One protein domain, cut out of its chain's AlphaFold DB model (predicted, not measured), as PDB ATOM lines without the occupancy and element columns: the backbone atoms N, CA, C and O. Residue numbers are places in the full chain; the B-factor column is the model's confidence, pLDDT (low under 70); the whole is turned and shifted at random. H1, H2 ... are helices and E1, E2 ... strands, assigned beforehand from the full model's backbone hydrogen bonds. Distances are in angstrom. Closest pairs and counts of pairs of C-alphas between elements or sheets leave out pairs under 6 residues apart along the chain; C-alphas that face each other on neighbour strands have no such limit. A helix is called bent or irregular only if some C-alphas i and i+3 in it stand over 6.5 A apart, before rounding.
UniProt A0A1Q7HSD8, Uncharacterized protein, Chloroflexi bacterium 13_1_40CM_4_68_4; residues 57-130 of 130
ATOM      1  N   VAL A  57     -19.268  20.273   8.529       66.75
ATOM      2  CA  VAL A  57     -17.981  19.988   7.898       66.75
ATOM      3  C   VAL A  57     -17.325  21.314   7.531       66.75
ATOM      4  O   VAL A  57     -17.960  22.172   6.923       66.75
ATOM      5  N   PHE A  58     -16.056  21.468   7.885       69.75
ATOM      6  CA  PHE A  58     -15.190  22.555   7.455       69.75
ATOM      7  C   PHE A  58     -13.999  21.953   6.717       69.75
ATOM      8  O   PHE A  58     -13.227  21.196   7.299       69.75
ATOM      9  N   ALA A  59     -13.863  22.258   5.430       64.88
ATOM     10  CA  ALA A  59     -12.793  21.727   4.600       64.88
ATOM     11  C   ALA A  59     -11.983  22.863   3.976       64.88
ATOM     12  O   ALA A  59     -12.547  23.826   3.461       64.88
ATOM     13  N   VAL A  60     -10.662  22.733   4.014       59.50
ATOM     14  CA  VAL A  60      -9.707  23.672   3.423       59.50
ATOM     15  C   VAL A  60      -8.727  22.876   2.585       59.50
ATOM     16  O   VAL A  60      -8.166  21.902   3.067       59.50
ATOM     17  N   ALA A  61      -8.495  23.303   1.348       54.56
ATOM     18  CA  ALA A  61      -7.434  22.778   0.501       54.56
ATOM     19  C   ALA A  61      -6.467  23.910   0.144       54.56
ATOM     20  O   ALA A  61      -6.886  24.985  -0.278       54.56
ATOM     21  N   VAL A  62      -5.174  23.662   0.321       59.91
ATOM     22  CA  VAL A  62      -4.078  24.577   0.018       59.91
ATOM     23  C   VAL A  62      -3.220  23.933  -1.059       59.91
ATOM     24  O   VAL A  62      -2.628  22.878  -0.850       59.91
ATOM     25  N   GLY A  63      -3.173  24.567  -2.226       43.09
ATOM     26  CA  GLY A  63      -2.366  24.122  -3.355       43.09
ATOM     27  C   GLY A  63      -1.097  24.954  -3.526       43.09
ATOM     28  O   GLY A  63      -1.115  26.175  -3.380       43.09
ATOM     29  N   ARG A  64      -0.005  24.297  -3.916       52.62
ATOM     30  CA  ARG A  64       1.172  24.887  -4.571       52.62
ATOM     31  C   ARG A  64       1.428  24.088  -5.848       52.62
ATOM     32  O   ARG A  64       1.158  22.904  -5.835       52.62
ATOM     33  N   ALA A  65       1.953  24.705  -6.910       62.06
ATOM     34  CA  ALA A  65       2.221  24.148  -8.256       62.06
ATOM     35  C   ALA A  65       1.987  22.631  -8.504       62.06
ATOM     36  O   ALA A  65       1.241  22.285  -9.411       62.06
ATOM     37  N   THR A  66       2.613  21.729  -7.737       68.88
ATOM     38  CA  THR A  66       2.502  20.265  -7.888       68.88
ATOM     39  C   THR A  66       1.979  19.508  -6.655       68.88
ATOM     40  O   THR A  66       1.966  18.279  -6.655       68.88
ATOM     41  N   ARG A  67       1.572  20.195  -5.582       55.22
ATOM     42  CA  ARG A  67       1.091  19.593  -4.330       55.22
ATOM     43  C   ARG A  67      -0.143  20.304  -3.798       55.22
ATOM     44  O   ARG A  67      -0.155  21.525  -3.676       55.22
ATOM     45  N   THR A  68      -1.120  19.517  -3.376       56.88
ATOM     46  CA  THR A  68      -2.296  19.997  -2.654       56.88
ATOM     47  C   THR A  68      -2.317  19.333  -1.293       56.88
ATOM     48  O   THR A  68      -2.169  18.120  -1.211       56.88
ATOM     49  N   SER A  69      -2.493  20.129  -0.246       60.41
ATOM     50  CA  SER A  69      -2.761  19.659   1.110       60.41
ATOM     51  C   SER A  69      -4.176  20.051   1.495       60.41
ATOM     52  O   SER A  69      -4.543  21.217   1.382       60.41
ATOM     53  N   ALA A  70      -4.977  19.099   1.941       67.44
ATOM     54  CA  ALA A  70      -6.357  19.300   2.329       67.44
ATOM     55  C   ALA A  70      -6.592  18.868   3.776       67.44
ATOM     56  O   ALA A  70      -6.155  17.809   4.214       67.44
ATOM     57  N   TYR A  71      -7.344  19.684   4.501       72.19
ATOM     58  CA  TYR A  71      -7.849  19.393   5.830       72.19
ATOM     59  C   TYR A  71      -9.365  19.376   5.786       72.19
ATOM     60  O   TYR A  71      -9.988  20.244   5.182       72.19
ATOM     61  N   THR A  72      -9.969  18.387   6.427       77.69
ATOM     62  CA  THR A  72     -11.413  18.316   6.636       77.69
ATOM     63  C   THR A  72     -11.676  18.068   8.109       77.69
ATOM     64  O   THR A  72     -11.284  17.034   8.643       77.69
ATOM     65  N   LEU A  73     -12.347  19.014   8.752       82.88
ATOM     66  CA  LEU A  73     -12.872  18.898  10.100       82.88
ATOM     67  C   LEU A  73     -14.362  18.599  10.012       82.88
ATOM     68  O   LEU A  73     -15.085  19.268   9.279       82.88
ATOM     69  N   PHE A  74     -14.834  17.612  10.754       84.06
ATOM     70  CA  PHE A  74     -16.247  17.277  10.809       84.06
ATOM     71  C   PHE A  74     -16.656  16.903  12.225       84.06
ATOM     72  O   PHE A  74     -15.906  16.274  12.967       84.06
ATOM     73  N   ALA A  75     -17.873  17.267  12.602       82.25
ATOM     74  CA  ALA A  75     -18.443  16.896  13.888       82.25
ATOM     75  C   ALA A  75     -19.868  16.393  13.680       82.25
ATOM     76  O   ALA A  75     -20.629  17.002  12.927       82.25
ATOM     77  N   ARG A  76     -20.234  15.296  14.359       73.56
ATOM     78  CA  ARG A  76     -21.600  14.731  14.329       73.56
ATOM     79  C   ARG A  76     -22.596  15.548  15.163       73.56
ATOM     80  O   ARG A  76     -23.803  15.476  14.959       73.56
ATOM     81  N   ARG A  77     -22.094  16.292  16.150       73.19
ATOM     82  CA  ARG A  77     -22.845  17.246  16.977       73.19
ATOM     83  C   ARG A  77     -21.929  18.400  17.354       73.19
ATOM     84  O   ARG A  77     -20.737  18.198  17.545       73.19
ATOM     85  N   GLY A  78     -22.493  19.597  17.509       75.50
ATOM     86  CA  GLY A  78     -21.745  20.749  18.015       75.50
ATOM     87  C   GLY A  78     -20.683  21.279  17.051       75.50
ATOM     88  O   GLY A  78     -19.673  21.802  17.503       75.50
ATOM     89  N   SER A  79     -20.910  21.178  15.738       77.94
ATOM     90  CA  SER A  79     -19.986  21.666  14.701       77.94
ATOM     91  C   SER A  79     -19.595  23.141  14.844       77.94
ATOM     92  O   SER A  79     -18.487  23.511  14.473       77.94
ATOM     93  N   TYR A  80     -20.444  23.969  15.464       80.69
ATOM     94  CA  TYR A  80     -20.120  25.355  15.818       80.69
ATOM     95  C   TYR A  80     -18.847  25.479  16.675       80.69
ATOM     96  O   TYR A  80     -18.159  26.495  16.604       80.69
ATOM     97  N   ARG A  81     -18.497  24.446  17.455       84.38
ATOM     98  CA  ARG A  81     -17.272  24.412  18.265       84.38
ATOM     99  C   ARG A  81     -16.021  24.504  17.395       84.38
ATOM    100  O   ARG A  81     -15.081  25.182  17.778       84.38
ATOM    101  N   ILE A  82     -16.044  23.958  16.176       85.62
ATOM    102  CA  ILE A  82     -14.933  24.099  15.218       85.62
ATOM    103  C   ILE A  82     -14.594  25.583  14.978       85.62
ATOM    104  O   ILE A  82     -13.425  25.930  14.852       85.62
ATOM    105  N   ALA A  83     -15.602  26.464  14.963       84.50
ATOM    106  CA  ALA A  83     -15.417  27.899  14.747       84.50
ATOM    107  C   ALA A  83     -15.149  28.697  16.038       84.50
ATOM    108  O   ALA A  83     -14.464  29.715  15.992       84.50
ATOM    109  N   VAL A  84     -15.706  28.273  17.177       88.00
ATOM    110  CA  VAL A  84     -15.675  29.046  18.435       88.00
ATOM    111  C   VAL A  84     -14.438  28.745  19.285       88.00
ATOM    112  O   VAL A  84     -13.919  29.630  19.962       88.00
ATOM    113  N   GLU A  85     -13.935  27.516  19.242       90.88
ATOM    114  CA  GLU A  85     -12.858  27.056  20.125       90.88
ATOM    115  C   GLU A  85     -11.526  27.808  19.985       90.88
ATOM    116  O   GLU A  85     -10.884  28.008  21.016       90.88
ATOM    117  N   PRO A  86     -11.114  28.324  18.806       89.94
ATOM    118  CA  PRO A  86      -9.951  29.208  18.729       89.94
ATOM    119  C   PRO A  86     -10.088  30.445  19.629       89.94
ATOM    120  O   PRO A  86      -9.151  30.805  20.338       89.94
ATOM    121  N   ALA A  87     -11.271  31.068  19.661       88.25
ATOM    122  CA  ALA A  87     -11.520  32.245  20.492       88.25
ATOM    123  C   ALA A  87     -11.560  31.894  21.987       88.25
ATOM    124  O   ALA A  87     -11.033  32.643  22.808       88.25
ATOM    125  N   VAL A  88     -12.141  30.740  22.342       91.69
ATOM    126  CA  VAL A  88     -12.135  30.234  23.726       91.69
ATOM    127  C   VAL A  88     -10.704  29.981  24.191       91.69
ATOM    128  O   VAL A  88     -10.314  30.443  25.259       91.69
ATOM    129  N   LEU A  89      -9.896  29.307  23.370       90.88
ATOM    130  CA  LEU A  89      -8.508  29.001  23.693       90.88
ATOM    131  C   LEU A  89      -7.673  30.279  23.867       90.88
ATOM    132  O   LEU A  89      -6.927  30.385  24.842       90.88
ATOM    133  N   ALA A  90      -7.853  31.268  22.988       88.50
ATOM    134  CA  ALA A  90      -7.216  32.577  23.113       88.50
ATOM    135  C   ALA A  90      -7.624  33.294  24.414       88.50
ATOM    136  O   ALA A  90      -6.766  33.784  25.148       88.50
ATOM    137  N   ALA A  91      -8.919  33.308  24.748       88.69
ATOM    138  CA  ALA A  91      -9.415  33.915  25.982       88.69
ATOM    139  C   ALA A  91      -8.837  33.239  27.237       88.69
ATOM    140  O   ALA A  91      -8.415  33.922  28.170       88.69
ATOM    141  N   GLU A  92      -8.749  31.906  27.257       90.25
ATOM    142  CA  GLU A  92      -8.131  31.185  28.370       90.25
ATOM    143  C   GLU A  92      -6.618  31.445  28.484       90.25
ATOM    144  O   GLU A  92      -6.077  31.450  29.589       90.25
ATOM    145  N   MET A  93      -5.906  31.616  27.363       88.75
ATOM    146  CA  MET A  93      -4.486  31.989  27.378       88.75
ATOM    147  C   MET A  93      -4.294  33.361  28.027       88.75
ATOM    148  O   MET A  93      -3.481  33.489  28.940       88.75
ATOM    149  N   LEU A  94      -5.091  34.353  27.619       87.00
ATOM    150  CA  LEU A  94      -5.076  35.694  28.208       87.00
ATOM    151  C   LEU A  94      -5.400  35.656  29.707       87.00
ATOM    152  O   LEU A  94      -4.688  36.253  30.509       87.00
ATOM    153  N   ALA A  95      -6.424  34.894  30.103       89.88
ATOM    154  CA  ALA A  95      -6.801  34.736  31.509       89.88
ATOM    155  C   ALA A  95      -5.692  34.095  32.367       89.88
ATOM    156  O   ALA A  95      -5.596  34.378  33.558       89.88
ATOM    157  N   ARG A  96      -4.833  33.256  31.769       92.44
ATOM    158  CA  ARG A  96      -3.660  32.644  32.421       92.44
ATOM    159  C   ARG A  96      -2.411  33.537  32.414       92.44
ATOM    160  O   ARG A  96      -1.345  33.081  32.816       92.44
ATOM    161  N   GLY A  97      -2.532  34.792  31.980       88.62
ATOM    162  CA  GLY A  97      -1.437  35.761  31.975       88.62
ATOM    163  C   GLY A  97      -0.573  35.735  30.715       88.62
ATOM    164  O   GLY A  97       0.522  36.293  30.728       88.62
ATOM    165  N   ALA A  98      -1.031  35.108  29.624       86.12
ATOM    166  CA  ALA A  98      -0.356  35.268  28.341       86.12
ATOM    167  C   ALA A  98      -0.398  36.742  27.914       86.12
ATOM    168  O   ALA A  98      -1.451  37.378  27.954       86.12
ATOM    169  N   SER A  99       0.743  37.260  27.471       84.12
ATOM    170  CA  SER A  99       0.880  38.625  26.970       84.12
ATOM    171  C   SER A  99       1.288  38.569  25.498       84.12
ATOM    172  O   SER A  99       2.484  38.596  25.214       84.12
ATOM    173  N   PRO A 100       0.331  38.414  24.563       81.38
ATOM    174  CA  PRO A 100       0.641  38.443  23.139       81.38
ATOM    175  C   PRO A 100       1.204  39.808  22.729       81.38
ATOM    176  O   PRO A 100       1.028  40.806  23.435       81.38
ATOM    177  N   ASP A 101       1.850  39.849  21.565       81.12
ATOM    178  CA  ASP A 101       2.372  41.089  20.998       81.12
ATOM    179  C   ASP A 101       1.274  42.154  20.873       81.12
ATOM    180  O   ASP A 101       0.120  41.872  20.528       81.12
ATOM    181  N   ALA A 102       1.638  43.404  21.153       80.69
ATOM    182  CA  ALA A 102       0.707  44.519  21.081       80.69
ATOM    183  C   ALA A 102       0.243  44.771  19.634       80.69
ATOM    184  O   ALA A 102       1.046  44.802  18.702       80.69
ATOM    185  N   GLY A 103      -1.055  45.036  19.456       85.19
ATOM    186  CA  GLY A 103      -1.654  45.374  18.162       85.19
ATOM    187  C   GLY A 103      -2.663  44.339  17.665       85.19
ATOM    188  O   GLY A 103      -3.255  43.594  18.443       85.19
ATOM    189  N   VAL A 104      -2.920  44.339  16.353       84.12
ATOM    190  CA  VAL A 104      -3.834  43.380  15.715       84.12
ATOM    191  C   VAL A 104      -3.064  42.101  15.394       84.12
ATOM    192  O   VAL A 104      -2.238  42.085  14.485       84.12
ATOM    193  N   VAL A 105      -3.362  41.024  16.119       83.00
ATOM    194  CA  VAL A 105      -2.756  39.704  15.901       83.00
ATOM    195  C   VAL A 105      -3.518  38.956  14.807       83.00
ATOM    196  O   VAL A 105      -4.743  38.804  14.877       83.00
ATOM    197  N   LEU A 106      -2.804  38.476  13.786       82.25
ATOM    198  CA  LEU A 106      -3.396  37.710  12.686       82.25
ATOM    199  C   LEU A 106      -3.935  36.356  13.181       82.25
ATOM    200  O   LEU A 106      -3.309  35.752  14.048       82.25
ATOM    201  N   PRO A 107      -5.029  35.819  12.608       76.69
ATOM    202  CA  PRO A 107      -5.684  34.611  13.122       76.69
ATOM    203  C   PRO A 107      -4.767  33.393  13.317       76.69
ATOM    204  O   PRO A 107      -4.914  32.669  14.293       76.69
ATOM    205  N   HIS A 108      -3.789  33.187  12.429       79.81
ATOM    206  CA  HIS A 108      -2.844  32.064  12.512       79.81
ATOM    207  C   HIS A 108      -1.806  32.201  13.639       79.81
ATOM    208  O   HIS A 108      -1.105  31.239  13.928       79.81
ATOM    209  N   ALA A 109      -1.687  33.386  14.239       83.38
ATOM    210  CA  ALA A 109      -0.753  33.695  15.319       83.38
ATOM    211  C   ALA A 109      -1.457  33.882  16.678       83.38
ATOM    212  O   ALA A 109      -0.801  34.159  17.676       83.38
ATOM    213  N   GLN A 110      -2.790  33.760  16.729       85.31
ATOM    214  CA  GLN A 110      -3.565  33.966  17.961       85.31
ATOM    215  C   GLN A 110      -3.518  32.760  18.905       85.31
ATOM    216  O   GLN A 110      -3.591  32.930  20.120       85.31
ATOM    217  N   VAL A 111      -3.430  31.550  18.352       89.31
ATOM    218  CA  VAL A 111      -3.419  30.293  19.102       89.31
ATOM    219  C   VAL A 111      -2.459  29.303  18.463       89.31
ATOM    220  O   VAL A 111      -2.260  29.323  17.251       89.31
ATOM    221  N   ASP A 112      -1.907  28.417  19.286       89.50
ATOM    222  CA  ASP A 112      -1.133  27.271  18.817       89.50
ATOM    223  C   ASP A 112      -2.048  26.291  18.044       89.50
ATOM    224  O   ASP A 112      -3.025  25.789  18.623       89.50
ATOM    225  N   PRO A 113      -1.772  26.024  16.750       87.50
ATOM    226  CA  PRO A 113      -2.567  25.113  15.932       87.50
ATOM    227  C   PRO A 113      -2.636  23.690  16.486       87.50
ATOM    228  O   PRO A 113      -3.700  23.070  16.418       87.50
ATOM    229  N   ASP A 114      -1.546  23.174  17.054       91.25
ATOM    230  CA  ASP A 114      -1.490  21.785  17.518       91.25
ATOM    231  C   ASP A 114      -2.386  21.600  18.741       91.25
ATOM    232  O   ASP A 114      -3.250  20.718  18.768       91.25
ATOM    233  N   ARG A 115      -2.293  22.536  19.688       92.12
ATOM    234  CA  ARG A 115      -3.167  22.589  20.864       92.12
ATOM    235  C   ARG A 115      -4.643  22.744  20.493       92.12
ATOM    236  O   ARG A 115      -5.512  22.154  21.138       92.12
ATOM    237  N   LEU A 116      -4.949  23.545  19.471       91.56
ATOM    238  CA  LEU A 116      -6.314  23.678  18.963       91.56
ATOM    239  C   LEU A 116      -6.813  22.351  18.376       91.56
ATOM    240  O   LEU A 116      -7.936  21.939  18.672       91.56
ATOM    241  N   PHE A 117      -6.003  21.666  17.565       92.00
ATOM    242  CA  PHE A 117      -6.397  20.392  16.969       92.00
ATOM    243  C   PHE A 117      -6.560  19.279  18.001       92.00
ATOM    244  O   PHE A 117      -7.509  18.505  17.888       92.00
ATOM    245  N   GLU A 118      -5.697  19.203  19.012       94.62
ATOM    246  CA  GLU A 118      -5.874  18.294  20.150       94.62
ATOM    247  C   GLU A 118      -7.201  18.551  20.860       94.62
ATOM    248  O   GLU A 118      -8.038  17.653  20.945       94.62
ATOM    249  N   ARG A 119      -7.467  19.805  21.239       93.31
ATOM    250  CA  ARG A 119      -8.722  20.184  21.898       93.31
ATOM    251  C   ARG A 119      -9.946  19.808  21.061       93.31
ATOM    252  O   ARG A 119     -10.910  19.252  21.581       93.31
ATOM    253  N   LEU A 120      -9.921  20.089  19.755       92.00
ATOM    254  CA  LEU A 120     -11.012  19.734  18.844       92.00
ATOM    255  C   LEU A 120     -11.240  18.216  18.778       92.00
ATOM    256  O   LEU A 120     -12.401  17.792  18.774       92.00
ATOM    257  N   ARG A 121     -10.173  17.404  18.766       93.25
ATOM    258  CA  ARG A 121     -10.270  15.935  18.815       93.25
ATOM    259  C   ARG A 121     -10.868  15.448  20.133       93.25
ATOM    260  O   ARG A 121     -11.772  14.616  20.085       93.25
ATOM    261  N   ASP A 122     -10.458  16.013  21.268       93.94
ATOM    262  CA  ASP A 122     -10.997  15.667  22.594       93.94
ATOM    263  C   ASP A 122     -12.506  15.931  22.693       93.94
ATOM    264  O   ASP A 122     -13.246  15.204  23.355       93.94
ATOM    265  N   MET A 123     -13.000  16.937  21.968       89.94
ATOM    266  CA  MET A 123     -14.432  17.233  21.862       89.94
ATOM    267  C   MET A 123     -15.183  16.359  20.843       89.94
ATOM    268  O   MET A 123     -16.375  16.580  20.614       89.94
ATOM    269  N   GLY A 124     -14.514  15.379  20.232       90.12
ATOM    270  CA  GLY A 124     -15.096  14.451  19.264       90.12
ATOM    271  C   GLY A 124     -15.151  14.979  17.829       90.12
ATOM    272  O   GLY A 124     -15.944  14.478  17.027       90.12
ATOM    273  N   THR A 125     -14.343  15.987  17.486       90.62
ATOM    274  CA  THR A 125     -14.209  16.458  16.100       90.62
ATOM    275  C   THR A 125     -13.297  15.509  15.330       90.62
ATOM    276  O   THR A 125     -12.138  15.310  15.689       90.62
ATOM    277  N   GLY A 126     -13.802  14.943  14.237       89.44
ATOM    278  CA  GLY A 126     -12.995  14.188  13.290       89.44
ATOM    279  C   GLY A 126     -12.161  15.128  12.426       89.44
ATOM    280  O   GLY A 126     -12.679  16.112  11.902       89.44
ATOM    281  N   ILE A 127     -10.873  14.825  12.266       88.50
ATOM    282  CA  ILE A 127      -9.942  15.603  11.443       88.50
ATOM    283  C   ILE A 127      -9.284  14.652  10.446       88.50
ATOM    284  O   ILE A 127      -8.648  13.679  10.841       88.50
ATOM    285  N   ILE A 128      -9.439  14.938   9.157       84.69
ATOM    286  CA  ILE A 128      -8.803  14.215   8.054       84.69
ATOM    287  C   ILE A 128      -7.810  15.157   7.384       84.69
ATOM    288  O   ILE A 128      -8.179  16.268   7.007       84.69
ATOM    289  N   GLN A 129      -6.579  14.689   7.202       82.19
ATOM    290  CA  GLN A 129      -5.530  15.367   6.446       82.19
ATOM    291  C   GLN A 129      -5.205  14.537   5.198       82.19
ATOM    292  O   GLN A 129      -5.072  13.315   5.294       82.19
ATOM    293  N   ARG A 130      -5.131  15.181   4.031       70.88
ATOM    294  CA  ARG A 130      -4.815  14.570   2.732       70.88
ATOM    295  C   ARG A 130      -3.829  15.414   1.945       70.88
ATOM    296  O   ARG A 130      -3.832  16.648   2.141       70.88
TER     297      ARG A 130
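AT A GLANCE: This is residues 57 to 130 of the 130 residues of an uncharacterized protein of Chloroflexi bacterium 13_1_40CM_4_68_4 (UniProt A0A1Q7HSD8). A narrow sheet, made of the long hairpin E1 and E2 with short E3 beside E2, stands at one end of a loose, flat model; H1 leads away from it, and H2 crosses H1 steeply. A long loop, residues 96 to 112, folds back from the far end of H1 to H2. The printed part has 74 residues with two named helices and three named strands, which follow each other along the chain as E1, E2, H1, H2, E3; the sheet, in the order E1 E2 E3, is antiparallel, and the class is mixed, helices and strands. The whole is loose, with a radius of gyration of the C-alphas of 14.2 A and spans of 40 by 34 by 16 A.

IN THESE COORDINATES: Find C-alpha 57 at (-17.981, 19.988, 7.898); from there E1 runs to residue 64, 23.4 A. E2, residues 67 to 75, runs 26.8 A. H1, residues 80 to 95, spans 22.6 A and ends at (-6.801, 34.736, 31.509). H2 holds residues 113 to 122, 14.3 A. E3, residues 126 to 129, ends at (-5.530, 15.367, 6.446).

HOW THE PARTS SIT: Look first at the hairpin E1 and E2, antiparallel at 171 degrees: N 60 and O 71 are 2.8 A apart. On the other side of E2, E3 is antiparallel at 177 degrees, with N 72 and O 128 at 2.8 A. H1 only grazes the sheet with residues 80 to 83; the closest C-alphas of E2 and H1, Leu 73 and Ile 82, are 7.6 A apart. H2 only grazes it with residues 117 to 121. H1 and H2 touch, their closest C-alphas, Pro 86 and Leu 116, 6.6 A apart, at a steep tilt of 60 degrees, opposite ways. H1 has a kink of 28 degrees near residue 87 and is only just irregular, C-alphas 83 and 86 being 6.9 A apart. Every O i to N i+4 pair is within hydrogen-bond range in H2, and 10 of 12 in H1.

THE WHOLE: The two C-alphas farthest apart, Thr 66 and Ala 95, are 43.0 A apart. The printed part has no cut, and the link from H1 to H2 is long. Residues 57 to 70 have pLDDT under 70.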